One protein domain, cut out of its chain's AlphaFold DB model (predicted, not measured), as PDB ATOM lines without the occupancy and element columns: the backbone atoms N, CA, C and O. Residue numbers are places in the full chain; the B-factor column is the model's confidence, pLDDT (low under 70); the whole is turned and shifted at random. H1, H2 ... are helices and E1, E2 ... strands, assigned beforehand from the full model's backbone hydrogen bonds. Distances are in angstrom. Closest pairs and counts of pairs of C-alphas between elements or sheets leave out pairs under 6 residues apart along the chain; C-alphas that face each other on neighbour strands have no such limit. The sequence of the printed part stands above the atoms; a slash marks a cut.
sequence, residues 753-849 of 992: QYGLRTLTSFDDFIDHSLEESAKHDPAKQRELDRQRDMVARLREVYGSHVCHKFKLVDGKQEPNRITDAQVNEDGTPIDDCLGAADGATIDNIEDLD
ATOM      1  N   GLN A 753       8.685 103.054  -1.248       94.56
ATOM      2  CA  GLN A 753       9.895 103.285  -2.036       94.56
ATOM      3  C   GLN A 753      10.557 101.970  -2.470       94.56
ATOM      4  O   GLN A 753      11.147 101.956  -3.544       94.56
ATOM      5  N   TYR A 754      10.393 100.865  -1.735       92.94
ATOM      6  CA  TYR A 754      10.880  99.524  -2.108       92.94
ATOM      7  C   TYR A 754       9.841  98.631  -2.805       92.94
ATOM      8  O   TYR A 754      10.089  97.447  -3.020       92.94
ATOM      9  N   GLY A 755       8.679  99.167  -3.191       90.94
ATOM     10  CA  GLY A 755       7.649  98.372  -3.861       90.94
ATOM     11  C   GLY A 755       6.930  97.389  -2.944       90.94
ATOM     12  O   GLY A 755       6.456  96.361  -3.407       90.94
ATOM     13  N   LEU A 756       6.828  97.687  -1.654       91.25
ATOM     14  CA  LEU A 756       5.993  96.932  -0.724       91.25
ATOM     15  C   LEU A 756       4.632  97.612  -0.553       91.25
ATOM     16  O   LEU A 756       4.457  98.799  -0.848       91.25
ATOM     17  N   ARG A 757       3.624  96.851  -0.113       89.12
ATOM     18  CA  ARG A 757       2.280  97.397   0.115       89.12
ATOM     19  C   ARG A 757       2.269  98.375   1.286       89.12
ATOM     20  O   ARG A 757       2.878  98.111   2.327       89.12
ATOM     21  N   THR A 758       1.520  99.459   1.098       91.00
ATOM     22  CA  THR A 758       1.142 100.414   2.143       91.00
ATOM     23  C   THR A 758       0.363  99.712   3.254       91.00
ATOM     24  O   THR A 758      -0.547  98.935   2.970       91.00
ATOM     25  N   LEU A 759       0.712 100.016   4.503       93.44
ATOM     26  CA  LEU A 759      -0.104  99.706   5.675       93.44
ATOM     27  C   LEU A 759      -1.103 100.842   5.930       93.44
ATOM     28  O   LEU A 759      -0.813 102.005   5.662       93.44
ATOM     29  N   THR A 760      -2.276 100.506   6.442       94.50
ATOM     30  CA  THR A 760      -3.400 101.419   6.699       94.50
ATOM     31  C   THR A 760      -3.637 101.666   8.187       94.50
ATOM     32  O   THR A 760      -4.180 102.704   8.558       94.50
ATOM     33  N   SER A 761      -3.205 100.745   9.051       96.06
ATOM     34  CA  SER A 761      -3.310 100.866  10.509       96.06
ATOM     35  C   SER A 761      -2.206 100.076  11.215       96.06
ATOM     36  O   SER A 761      -1.500  99.289  10.583       96.06
ATOM     37  N   PHE A 762      -2.066 100.238  12.536       97.00
ATOM     38  CA  PHE A 762      -1.165  99.368  13.301       97.00
ATOM     39  C   PHE A 762      -1.654  97.913  13.353       97.00
ATOM     40  O   PHE A 762      -0.838  97.014  13.532       97.00
ATOM     41  N   ASP A 763      -2.951  97.660  13.155       94.75
ATOM     42  CA  ASP A 763      -3.507  96.304  13.191       94.75
ATOM     43  C   ASP A 763      -3.023  95.454  11.999       94.75
ATOM     44  O   ASP A 763      -3.006  94.231  12.098       94.75
ATOM     45  N   ASP A 764      -2.516  96.073  10.923       92.81
ATOM     46  CA  ASP A 764      -1.949  95.354   9.771       92.81
ATOM     47  C   ASP A 764      -0.671  94.558  10.112       92.81
ATOM     48  O   ASP A 764      -0.257  93.694   9.336       92.81
ATOM     49  N   PHE A 765      -0.042  94.817  11.267       93.56
ATOM     50  CA  PHE A 765       1.055  93.991  11.779       93.56
ATOM     51  C   PHE A 765       0.579  92.660  12.381       93.56
ATOM     52  O   PHE A 765       1.400  91.767  12.580       93.56
ATOM     53  N   ILE A 766      -0.711  92.511  12.697       92.88
ATOM     54  CA  ILE A 766      -1.251  91.298  13.317       92.88
ATOM     55  C   ILE A 766      -1.425  90.207  12.256       92.88
ATOM     56  O   ILE A 766      -2.069  90.391  11.223       92.88
ATOM     57  N   ASP A 767      -0.900  89.020  12.545       89.50
ATOM     58  CA  ASP A 767      -1.141  87.826  11.753       89.50
ATOM     59  C   ASP A 767      -2.519  87.232  12.062       89.50
ATOM     60  O   ASP A 767      -2.688  86.316  12.873       89.50
ATOM     61  N   HIS A 768      -3.530  87.735  11.362       86.62
ATOM     62  CA  HIS A 768      -4.890  87.218  11.477       86.62
ATOM     63  C   HIS A 768      -5.033  85.749  11.035       86.62
ATOM     64  O   HIS A 768      -6.047  85.122  11.344       86.62
ATOM     65  N   SER A 769      -4.046  85.159  10.343       82.75
ATOM     66  CA  SER A 769      -4.093  83.732   9.992       82.75
ATOM     67  C   SER A 769      -3.954  82.820  11.219       82.75
ATOM     68  O   SER A 769      -4.439  81.684  11.209       82.75
ATOM     69  N   LEU A 770      -3.374  83.329  12.313       86.69
ATOM     70  CA  LEU A 770      -3.207  82.578  13.554       86.69
ATOM     71  C   LEU A 770      -4.524  82.371  14.306       86.69
ATOM     72  O   LEU A 770      -4.623  81.393  15.045       86.69
ATOM     73  N   GLU A 771      -5.532  83.227  14.105       90.19
ATOM     74  CA  GLU A 771      -6.750  83.297  14.929       90.19
ATOM     75  C   GLU A 771      -7.492  81.965  15.067       90.19
ATOM     76  O   GLU A 771      -7.925  81.613  16.163       90.19
ATOM     77  N   GLU A 772      -7.637  81.202  13.979       88.62
ATOM     78  CA  GLU A 772      -8.325  79.910  14.037       88.62
ATOM     79  C   GLU A 772      -7.496  78.886  14.810       88.62
ATOM     80  O   GLU A 772      -7.980  78.234  15.732       88.62
ATOM     81  N   SER A 773      -6.212  78.781  14.477       87.00
ATOM     82  CA  SER A 773      -5.322  77.817  15.117       87.00
ATOM     83  C   SER A 773      -5.020  78.148  16.586       87.00
ATOM     84  O   SER A 773      -4.838  77.234  17.388       87.00
ATOM     85  N   ALA A 774      -5.058  79.426  16.970       92.81
ATOM     86  CA  ALA A 774      -4.905  79.896  18.344       92.81
ATOM     87  C   ALA A 774      -6.013  79.383  19.280       92.81
ATOM     88  O   ALA A 774      -5.765  79.174  20.466       92.81
ATOM     89  N   LYS A 775      -7.207  79.064  18.756       93.25
ATOM     90  CA  LYS A 775      -8.300  78.456  19.544       93.25
ATOM     91  C   LYS A 775      -7.946  77.075  20.100       93.25
ATOM     92  O   LYS A 775      -8.615  76.596  21.018       93.25
ATOM     93  N   HIS A 776      -6.954  76.407  19.514       94.69
ATOM     94  CA  HIS A 776      -6.601  75.020  19.820       94.69
ATOM     95  C   HIS A 776      -5.115  74.829  20.158       94.69
ATOM     96  O   HIS A 776      -4.741  73.762  20.640       94.69
ATOM     97  N   ASP A 777      -4.280  75.849  19.943       92.56
ATOM     98  CA  ASP A 777      -2.841  75.834  20.206       92.56
ATOM     99  C   ASP A 777      -2.442  77.012  21.122       92.56
ATOM    100  O   ASP A 777      -2.382  78.163  20.670       92.56
ATOM    101  N   PRO A 778      -2.130  76.749  22.408       92.50
ATOM    102  CA  PRO A 778      -1.725  77.783  23.357       92.50
ATOM    103  C   PRO A 778      -0.479  78.573  22.943       92.50
ATOM    104  O   PRO A 778      -0.345  79.731  23.336       92.50
ATOM    105  N   ALA A 779       0.444  77.984  22.173       88.50
ATOM    106  CA  ALA A 779       1.628  78.700  21.703       88.50
ATOM    107  C   ALA A 779       1.247  79.765  20.667       88.50
ATOM    108  O   ALA A 779       1.721  80.897  20.746       88.50
ATOM    109  N   LYS A 780       0.324  79.433  19.759       90.69
ATOM    110  CA  LYS A 780      -0.203  80.383  18.771       90.69
ATOM    111  C   LYS A 780      -1.070  81.466  19.405       90.69
ATOM    112  O   LYS A 780      -1.007  82.613  18.978       90.69
ATOM    113  N   GLN A 781      -1.830  81.131  20.450       94.00
ATOM    114  CA  GLN A 781      -2.571  82.126  21.229       94.00
ATOM    115  C   GLN A 781      -1.630  83.144  21.886       94.00
ATOM    116  O   GLN A 781      -1.866  84.344  21.773       94.00
ATOM    117  N   ARG A 782      -0.529  82.687  22.501       91.81
ATOM    118  CA  ARG A 782       0.480  83.587  23.086       91.81
ATOM    119  C   ARG A 782       1.115  84.509  22.049       91.81
ATOM    120  O   ARG A 782       1.296  85.687  22.332       91.81
ATOM    121  N   GLU A 783       1.432  83.990  20.865       91.44
ATOM    122  CA  GLU A 783       1.981  84.812  19.783       91.44
ATOM    123  C   GLU A 783       0.983  85.882  19.319       91.44
ATOM    124  O   GLU A 783       1.343  87.050  19.198       91.44
ATOM    125  N   LEU A 784      -0.292  85.525  19.145       94.19
ATOM    126  CA  LEU A 784      -1.335  86.486  18.785       94.19
ATOM    127  C   LEU A 784      -1.526  87.571  19.861       94.19
ATOM    128  O   LEU A 784      -1.676  88.750  19.538       94.19
ATOM    129  N   ASP A 785      -1.487  87.196  21.141       94.88
ATOM    130  CA  ASP A 785      -1.582  88.148  22.253       94.88
ATOM    131  C   ASP A 785      -0.353  89.066  22.326       94.88
ATOM    132  O   ASP A 785      -0.499  90.269  22.553       94.88
ATOM    133  N   ARG A 786       0.846  88.542  22.038       93.50
ATOM    134  CA  ARG A 786       2.082  89.334  21.921       93.50
ATOM    135  C   ARG A 786       1.977  90.380  20.809       93.50
ATOM    136  O   ARG A 786       2.341  91.535  21.023       93.50
ATOM    137  N   GLN A 787       1.456  90.005  19.639       95.38
ATOM    138  CA  GLN A 787       1.257  90.932  18.517       95.38
ATOM    139  C   GLN A 787       0.239  92.031  18.857       95.38
ATOM    140  O   GLN A 787       0.457  93.199  18.537       95.38
ATOM    141  N   ARG A 788      -0.841  91.689  19.569       96.56
ATOM    142  CA  ARG A 788      -1.832  92.667  20.049       96.56
ATOM    143  C   ARG A 788      -1.252  93.635  21.081       96.56
ATOM    144  O   ARG A 788      -1.528  94.830  20.993       96.56
ATOM    145  N   ASP A 789      -0.434  93.156  22.024       96.31
ATOM    146  CA  ASP A 789       0.267  94.024  22.986       96.31
ATOM    147  C   ASP A 789       1.236  94.977  22.274       96.31
ATOM    148  O   ASP A 789       1.234  96.182  22.529       96.31
ATOM    149  N   MET A 790       2.006  94.465  21.309       96.81
ATOM    150  CA  MET A 790       2.883  95.279  20.467       96.81
ATOM    151  C   MET A 790       2.105  96.409  19.777       96.81
ATOM    152  O   MET A 790       2.487  97.573  19.890       96.81
ATOM    153  N   VAL A 791       0.990  96.091  19.116       97.69
ATOM    154  CA  VAL A 791       0.136  97.077  18.436       97.69
ATOM    155  C   VAL A 791      -0.463  98.097  19.408       97.69
ATOM    156  O   VAL A 791      -0.477  99.293  19.113       97.69
ATOM    157  N   ALA A 792      -0.892  97.668  20.598       98.25
ATOM    158  CA  ALA A 792      -1.377  98.581  21.632       98.25
ATOM    159  C   ALA A 792      -0.294  99.588  22.061       98.25
ATOM    160  O   ALA A 792      -0.575 100.783  22.181       98.25
ATOM    161  N   ARG A 793       0.957  99.138  22.220       97.00
ATOM    162  CA  ARG A 793       2.091 100.017  22.549       97.00
ATOM    163  C   ARG A 793       2.450 100.964  21.409       97.00
ATOM    164  O   ARG A 793       2.764 102.121  21.677       97.00
ATOM    165  N   LEU A 794       2.399 100.504  20.155       98.19
ATOM    166  CA  LEU A 794       2.595 101.374  18.990       98.19
ATOM    167  C   LEU A 794       1.580 102.520  19.005       98.19
ATOM    168  O   LEU A 794       1.965 103.683  18.889       98.19
ATOM    169  N   ARG A 795       0.304 102.203  19.250       97.56
ATOM    170  CA  ARG A 795      -0.779 103.188  19.337       97.56
ATOM    171  C   ARG A 795      -0.617 104.148  20.520       97.56
ATOM    172  O   ARG A 795      -0.903 105.329  20.371       97.56
ATOM    173  N   GLU A 796      -0.100 103.685  21.660       95.94
ATOM    174  CA  GLU A 796       0.225 104.542  22.817       95.94
ATOM    175  C   GLU A 796       1.363 105.536  22.514       95.94
ATOM    176  O   GLU A 796       1.298 106.691  22.929       95.94
ATOM    177  N   VAL A 797       2.401 105.100  21.791       95.62
ATOM    178  CA  VAL A 797       3.605 105.909  21.523       95.62
ATOM    179  C   VAL A 797       3.426 106.856  20.336       95.62
ATOM    180  O   VAL A 797       3.846 108.012  20.407       95.62
ATOM    181  N   TYR A 798       2.832 106.380  19.243       96.69
ATOM    182  CA  TYR A 798       2.686 107.146  18.002       96.69
ATOM    183  C   TYR A 798       1.332 107.856  17.895       96.69
ATOM    184  O   TYR A 798       1.252 108.902  17.254       96.69
ATOM    185  N   GLY A 799       0.289 107.357  18.563       95.69
ATOM    186  CA  GLY A 799      -1.027 107.991  18.616       95.69
ATOM    187  C   GLY A 799      -1.830 107.902  17.315       95.69
ATOM    188  O   GLY A 799      -1.597 107.051  16.457       95.69
ATOM    189  N   SER A 800      -2.795 108.813  17.194       96.50
ATOM    190  CA  SER A 800      -3.733 108.933  16.074       96.50
ATOM    191  C   SER A 800      -3.905 110.395  15.652       96.50
ATOM    192  O   SER A 800      -3.599 111.309  16.426       96.50
ATOM    193  N   HIS A 801      -4.456 110.633  14.464       95.81
ATOM    194  CA  HIS A 801      -4.831 111.966  13.985       95.81
ATOM    195  C   HIS A 801      -6.163 111.930  13.228       95.81
ATOM    196  O   HIS A 801      -6.638 110.868  12.833       95.81
ATOM    197  N   VAL A 802      -6.775 113.103  13.047       96.44
ATOM    198  CA  VAL A 802      -7.924 113.275  12.150       96.44
ATOM    199  C   VAL A 802      -7.389 113.457  10.736       96.44
ATOM    200  O   VAL A 802      -6.689 114.437  10.482       96.44
ATOM    201  N   CYS A 803      -7.697 112.517   9.849       95.31
ATOM    202  CA  CYS A 803      -7.194 112.520   8.483       95.31
ATOM    203  C   CYS A 803      -8.012 113.441   7.575       95.31
ATOM    204  O   CYS A 803      -9.212 113.656   7.793       95.31
ATOM    205  N   HIS A 804      -7.383 113.921   6.501       94.19
ATOM    206  CA  HIS A 804      -8.074 114.693   5.468       94.19
ATOM    207  C   HIS A 804      -7.740 114.217   4.055       94.19
ATOM    208  O   HIS A 804      -6.577 114.191   3.664       94.19
ATOM    209  N   LYS A 805      -8.758 113.945   3.229       93.88
ATOM    210  CA  LYS A 805      -8.577 113.579   1.808       93.88
ATOM    211  C   LYS A 805      -8.156 114.754   0.938       93.88
ATOM    212  O   LYS A 805      -7.556 114.575  -0.123       93.88
ATOM    213  N   PHE A 806      -8.467 115.969   1.381       91.81
ATOM    214  CA  PHE A 806      -8.191 117.193   0.646       91.81
ATOM    215  C   PHE A 806      -7.597 118.266   1.555       91.81
ATOM    216  O   PHE A 806      -7.986 118.389   2.713       91.81
ATOM    217  N   LYS A 807      -6.706 119.093   1.003       87.25
ATOM    218  CA  LYS A 807      -6.212 120.315   1.652       87.25
ATOM    219  C   LYS A 807      -6.632 121.544   0.852       87.25
ATOM    220  O   LYS A 807      -6.780 121.486  -0.369       87.25
ATOM    221  N   LEU A 808      -6.833 122.662   1.550       82.88
ATOM    222  CA  LEU A 808      -7.055 123.963   0.925       82.88
ATOM    223  C   LEU A 808      -5.701 124.612   0.627       82.88
ATOM    224  O   LEU A 808      -4.968 124.954   1.551       82.88
ATOM    225  N   VAL A 809      -5.388 124.794  -0.654       78.94
ATOM    226  CA  VAL A 809      -4.182 125.483  -1.135       78.94
ATOM    227  C   VAL A 809      -4.640 126.662  -1.991       78.94
ATOM    228  O   VAL A 809      -5.383 126.475  -2.952       78.94
ATOM    229  N   ASP A 810      -4.293 127.889  -1.592       80.94
ATOM    230  CA  ASP A 810      -4.710 129.137  -2.260       80.94
ATOM    231  C   ASP A 810      -6.225 129.225  -2.555       80.94
ATOM    232  O   ASP A 810      -6.668 129.689  -3.607       80.94
ATOM    233  N   GLY A 811      -7.045 128.737  -1.618       82.94
ATOM    234  CA  GLY A 811      -8.509 128.729  -1.731       82.94
ATOM    235  C   GLY A 811      -9.085 127.643  -2.649       82.94
ATOM    236  O   GLY A 811     -10.297 127.617  -2.857       82.94
ATOM    237  N   LYS A 812      -8.256 126.736  -3.182       84.62
ATOM    238  CA  LYS A 812      -8.681 125.573  -3.972       84.62
ATOM    239  C   LYS A 812      -8.535 124.289  -3.168       84.62
ATOM    240  O   LYS A 812      -7.575 124.110  -2.426       84.62
ATOM    241  N   GLN A 813      -9.502 123.392  -3.329       86.44
ATOM    242  CA  GLN A 813      -9.450 122.060  -2.744       86.44
ATOM    243  C   GLN A 813      -8.564 121.172  -3.622       86.44
ATOM    244  O   GLN A 813      -8.905 120.893  -4.770       86.44
ATOM    245  N   GLU A 814      -7.427 120.746  -3.085       85.62
ATOM    246  CA  GLU A 814      -6.501 119.842  -3.762       85.62
ATOM    247  C   GLU A 814      -6.425 118.491  -3.040       85.62
ATOM    248  O   GLU A 814      -6.549 118.455  -1.812       85.62
ATOM    249  N   PRO A 815      -6.188 117.374  -3.757       87.19
ATOM    250  CA  PRO A 815      -5.954 116.080  -3.126       87.19
ATOM    251  C   PRO A 815      -4.790 116.142  -2.129       87.19
ATOM    252  O   PRO A 815      -3.703 116.647  -2.445       87.19
ATOM    253  N   ASN A 816      -5.004 115.595  -0.933       92.31
ATOM    254  CA  ASN A 816      -3.987 115.483   0.110       92.31
ATOM    255  C   ASN A 816      -3.079 114.269  -0.142       92.31
ATOM    256  O   ASN A 816      -2.978 113.361   0.676       92.31
ATOM    257  N   ARG A 817      -2.457 114.229  -1.325       92.75
ATOM    258  CA  ARG A 817      -1.551 113.149  -1.731       92.75
ATOM    259  C   ARG A 817      -0.335 113.107  -0.806       92.75
ATOM    260  O   ARG A 817       0.335 114.131  -0.659       92.75
ATOM    261  N   ILE A 818      -0.029 111.935  -0.249       94.38
ATOM    262  CA  ILE A 818       1.072 111.745   0.716       94.38
ATOM    263  C   ILE A 818       2.302 111.038   0.135       94.38
ATOM    264  O   ILE A 818       3.320 110.922   0.808       94.38
ATOM    265  N   THR A 819       2.234 110.524  -1.091       93.38
ATOM    266  CA  THR A 819       3.340 109.796  -1.733       93.38
ATOM    267  C   THR A 819       3.175 109.782  -3.245       93.38
ATOM    268  O   THR A 819       2.053 109.832  -3.766       93.38
ATOM    269  N   ASP A 820       4.290 109.684  -3.958       89.56
ATOM    270  CA  ASP A 820       4.327 109.453  -5.395       89.56
ATOM    271  C   ASP A 820       4.931 108.105  -5.802       89.56
ATOM    272  O   ASP A 820       4.896 107.753  -6.979       89.56
ATOM    273  N   ALA A 821       5.408 107.324  -4.835       91.44
ATOM    274  CA  ALA A 821       6.014 106.022  -5.067       91.44
ATOM    275  C   ALA A 821       5.001 104.904  -5.343       91.44
ATOM    276  O   ALA A 821       5.397 103.846  -5.837       91.44
ATOM    277  N   GLN A 822       3.730 105.109  -4.995       92.62
ATOM    278  CA  GLN A 822       2.673 104.106  -5.090       92.62
ATOM    279  C   GLN A 822       1.296 104.767  -5.263       92.62
ATOM    280  O   GLN A 822       1.081 105.911  -4.858       92.62
ATOM    281  N   VAL A 823       0.362 104.019  -5.849       91.50
ATOM    282  CA  VAL A 823      -1.074 104.333  -5.932       91.50
ATOM    283  C   VAL A 823      -1.894 103.219  -5.277       91.50
ATOM    284  O   VAL A 823      -1.396 102.107  -5.084       91.50
ATOM    285  N   ASN A 824      -3.151 103.506  -4.940       89.31
ATOM    286  CA  ASN A 824      -4.105 102.497  -4.478       89.31
ATOM    287  C   ASN A 824      -4.358 101.431  -5.562       89.31
ATOM    288  O   ASN A 824      -4.067 101.638  -6.741       89.31
ATOM    289  N   GLU A 825      -4.951 100.292  -5.184       83.81
ATOM    290  CA  GLU A 825      -5.268  99.207  -6.134       83.81
ATOM    291  C   GLU A 825      -6.207  99.646  -7.274       83.81
ATOM    292  O   GLU A 825      -6.147  99.090  -8.370       83.81
ATOM    293  N   ASP A 826      -7.050 100.656  -7.037       88.19
ATOM    294  CA  ASP A 826      -7.944 101.256  -8.034       88.19
ATOM    295  C   ASP A 826      -7.264 102.334  -8.909       88.19
ATOM    296  O   ASP A 826      -7.905 102.922  -9.781       88.19
ATOM    297  N   GLY A 827      -5.968 102.583  -8.697       87.62
ATOM    298  CA  GLY A 827      -5.166 103.578  -9.408       87.62
ATOM    299  C   GLY A 827      -5.279 105.003  -8.860       87.62
ATOM    300  O   GLY A 827      -4.655 105.911  -9.413       87.62
ATOM    301  N   THR A 828      -6.046 105.234  -7.791       90.75
ATOM    302  CA  THR A 828      -6.157 106.564  -7.175       90.75
ATOM    303  C   THR A 828      -4.914 106.920  -6.342       90.75
ATOM    304  O   THR A 828      -4.227 106.026  -5.836       90.75
ATOM    305  N   PRO A 829      -4.581 108.217  -6.176       91.94
ATOM    306  CA  PRO A 829      -3.498 108.634  -5.288       91.94
ATOM    307  C   PRO A 829      -3.747 108.203  -3.841       91.94
ATOM    308  O   PRO A 829      -4.875 108.280  -3.357       91.94
ATOM    309  N   ILE A 830      -2.684 107.822  -3.135       94.44
ATOM    310  CA  ILE A 830      -2.760 107.563  -1.695       94.44
ATOM    311  C   ILE A 830      -2.850 108.907  -0.968       94.44
ATOM    312  O   ILE A 830      -1.984 109.777  -1.137       94.44
ATOM    313  N   ASP A 831      -3.914 109.069  -0.184       95.12
ATOM    314  CA  ASP A 831      -4.164 110.229   0.663       95.12
ATOM    315  C   ASP A 831      -3.905 109.919   2.146       95.12
ATOM    316  O   ASP A 831      -3.695 108.773   2.543       95.12
ATOM    317  N   ASP A 832      -3.918 110.970   2.959       94.44
ATOM    318  CA  ASP A 832      -3.712 110.929   4.412       94.44
ATOM    319  C   ASP A 832      -4.761 110.092   5.160       94.44
ATOM    320  O   ASP A 832      -4.534 109.709   6.296       94.44
ATOM    321  N   CYS A 833      -5.899 109.760   4.539       95.50
ATOM    322  CA  CYS A 833      -6.915 108.909   5.151       95.50
ATOM    323  C   CYS A 833      -6.695 107.413   4.922       95.50
ATOM    324  O   CYS A 833      -7.415 106.620   5.529       95.50
ATOM    325  N   LEU A 834      -5.753 107.004   4.062       94.56
ATOM    326  CA  LEU A 834      -5.394 105.594   3.838       94.56
ATOM    327  C   LEU A 834      -6.614 104.687   3.560       94.56
ATOM    328  O   LEU A 834      -6.688 103.547   4.010       94.56
ATOM    329  N   GLY A 835      -7.603 105.216   2.828       92.94
ATOM    330  CA  GLY A 835      -8.851 104.520   2.491       92.94
ATOM    331  C   GLY A 835     -10.026 104.762   3.453       92.94
ATOM    332  O   GLY A 835     -11.164 104.445   3.102       92.94
ATOM    333  N   ALA A 836      -9.801 105.384   4.614       95.19
ATOM    334  CA  ALA A 836     -10.860 105.773   5.546       95.19
ATOM    335  C   ALA A 836     -11.740 106.922   5.006       95.19
ATOM    336  O   ALA A 836     -11.500 107.494   3.936       95.19
ATOM    337  N   ALA A 837     -12.809 107.257   5.734       95.88
ATOM    338  CA  ALA A 837     -13.645 108.419   5.430       95.88
ATOM    339  C   ALA A 837     -12.909 109.734   5.753       95.88
ATOM    340  O   ALA A 837     -12.124 109.787   6.693       95.88
ATOM    341  N   ASP A 838     -13.187 110.798   4.995       95.44
ATOM    342  CA  ASP A 838     -12.636 112.132   5.278       95.44
ATOM    343  C   ASP A 838     -13.062 112.607   6.680       95.44
ATOM    344  O   ASP A 838     -14.240 112.510   7.032       95.44
ATOM    345  N   GLY A 839     -12.110 113.082   7.489       95.56
ATOM    346  CA  GLY A 839     -12.345 113.458   8.887       95.56
ATOM    347  C   GLY A 839     -12.402 112.285   9.877       95.56
ATOM    348  O   GLY A 839     -12.745 112.495  11.043       95.56
ATOM    349  N   ALA A 840     -12.084 111.056   9.455       97.31
ATOM    350  CA  ALA A 840     -11.935 109.930  10.374       97.31
ATOM    351  C   ALA A 840     -10.689 110.095  11.258       97.31
ATOM    352  O   ALA A 840      -9.685 110.668  10.844       97.31
ATOM    353  N   THR A 841     -10.742 109.565  12.483       97.69
ATOM    354  CA  THR A 841      -9.542 109.412  13.317       97.69
ATOM    355  C   THR A 841      -8.861 108.096  12.967       97.69
ATOM    356  O   THR A 841      -9.487 107.046  13.110       97.69
ATOM    357  N   ILE A 842      -7.608 108.153  12.518       97.25
ATOM    358  CA  ILE A 842      -6.814 106.985  12.119       97.25
ATOM    359  C   ILE A 842      -5.487 106.935  12.881       97.25
ATOM    360  O   ILE A 842      -5.026 107.946  13.416       97.25
ATOM    361  N   ASP A 843      -4.864 105.760  12.916       97.75
ATOM    362  CA  ASP A 843      -3.535 105.571  13.501       97.75
ATOM    363  C   ASP A 843      -2.470 106.405  12.772       97.75
ATOM    364  O   ASP A 843      -2.481 106.526  11.547       97.75
ATOM    365  N   ASN A 844      -1.482 106.918  13.510       97.06
ATOM    366  CA  ASN A 844      -0.317 107.611  12.944       97.06
ATOM    367  C   ASN A 844       0.701 106.623  12.331       97.06
ATOM    368  O   ASN A 844       1.900 106.708  12.594       97.06
ATOM    369  N   ILE A 845       0.238 105.675  11.509       96.88
ATOM    370  CA  ILE A 845       1.079 104.654  10.863       96.88
ATOM    371  C   ILE A 845       2.140 105.270   9.937       96.88
ATOM    372  O   ILE A 845       3.249 104.750   9.828       96.88
ATOM    373  N   GLU A 846       1.846 106.424   9.332       96.56
ATOM    374  CA  GLU A 846       2.809 107.174   8.520       96.56
ATOM    375  C   GLU A 846       3.974 107.750   9.338       96.56
ATOM    376  O   GLU A 846       5.049 107.969   8.788       96.56
ATOM    377  N   ASP A 847       3.797 107.981  10.640       96.50
ATOM    378  CA  ASP A 847       4.799 108.620  11.503       96.50
ATOM    379  C   ASP A 847       5.760 107.604  12.151       96.50
ATOM    380  O   ASP A 847       6.721 107.997  12.818       96.50
ATOM    381  N   LEU A 848       5.518 106.304  11.940       97.81
ATOM    382  CA  LEU A 848       6.283 105.198  12.508       97.81
ATOM    383  C   LEU A 848       7.756 105.249  12.071       97.81
ATOM    384  O   LEU A 848       8.068 105.252  10.876       97.81
ATOM    385  N   ASP A 849       8.683 105.267  13.035       98.25
ATOM    386  CA  ASP A 849      10.113 105.184  12.729       98.25
ATOM    387  C   ASP A 849      10.417 103.862  12.016       98.25
ATOM    388  O   ASP A 849       9.915 102.801  12.384       98.25
TER     389      ASP A 849
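This is residues 753 to 849 of the 992 residues of the protein "Animal heme peroxidase" of Nitrospira japonica (UniProt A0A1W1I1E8). A long helix, H3, with two short helices, H1 and H2, along it makes one end of a loose rod, and a small hairpin of strands E2 and E3 makes the other. Between these ends, along the rod, lie the short strand pair E1 and E4 and the long stretch with no named element, residues 816 to 840. The 97 printed residues, under half of them in named elements, run H1, H2, H3, E1, E2, E3, E4, with two antiparallel two-stranded sheets, E1 - E4 and E2 - E3; the class is mixed. The whole is loose, with a radius of gyration of the C-alphas of 16.7 A and spans of 57 by 27 by 23 A.

Look first at H1, residues 762 to 765, which touches residues 787 to 795 alone of H3, residues 778 to 798; the closest C-alphas, of Phe 762 and Val 791, are 5.8 A apart. H2, residues 770 to 774, touches residues 780 to 784 alone of H3, closest at the C-alphas of Ala 774 and Gln 781, 4.3 A. In H2 and H3 every O i to N i+4 pair is within hydrogen-bond range; H1 is too short for such a pair. E1, residues 800 to 802, is antiparallel to E4, residues 841 to 843, at 146 degrees, with N 801 and O 842 at 2.9 A. E2, residues 806 to 809, and E3, residues 812 to 815, form an antiparallel hairpin at 139 degrees, with N 807 and O 814 at 2.9 A. E2 and H3 are apart.

Find C-alpha 762 at (-1.165, 99.368, 13.301), where H1 begins. From C-alpha 778 at (-1.725, 77.783, 23.357), H3 runs 30.2 A to C-alpha 798. E2 measures 9.4 A and E3 9.9 A; E4 ends at C-alpha 843, (-3.535, 105.571, 13.501).

The C-alphas farthest apart, of His 776 and Asp 810, are 58.5 A apart. The link from E3 to E4 is long, and the other links between named elements are tight. The printed part has no cut, and no printed residue has a pLDDT under 70.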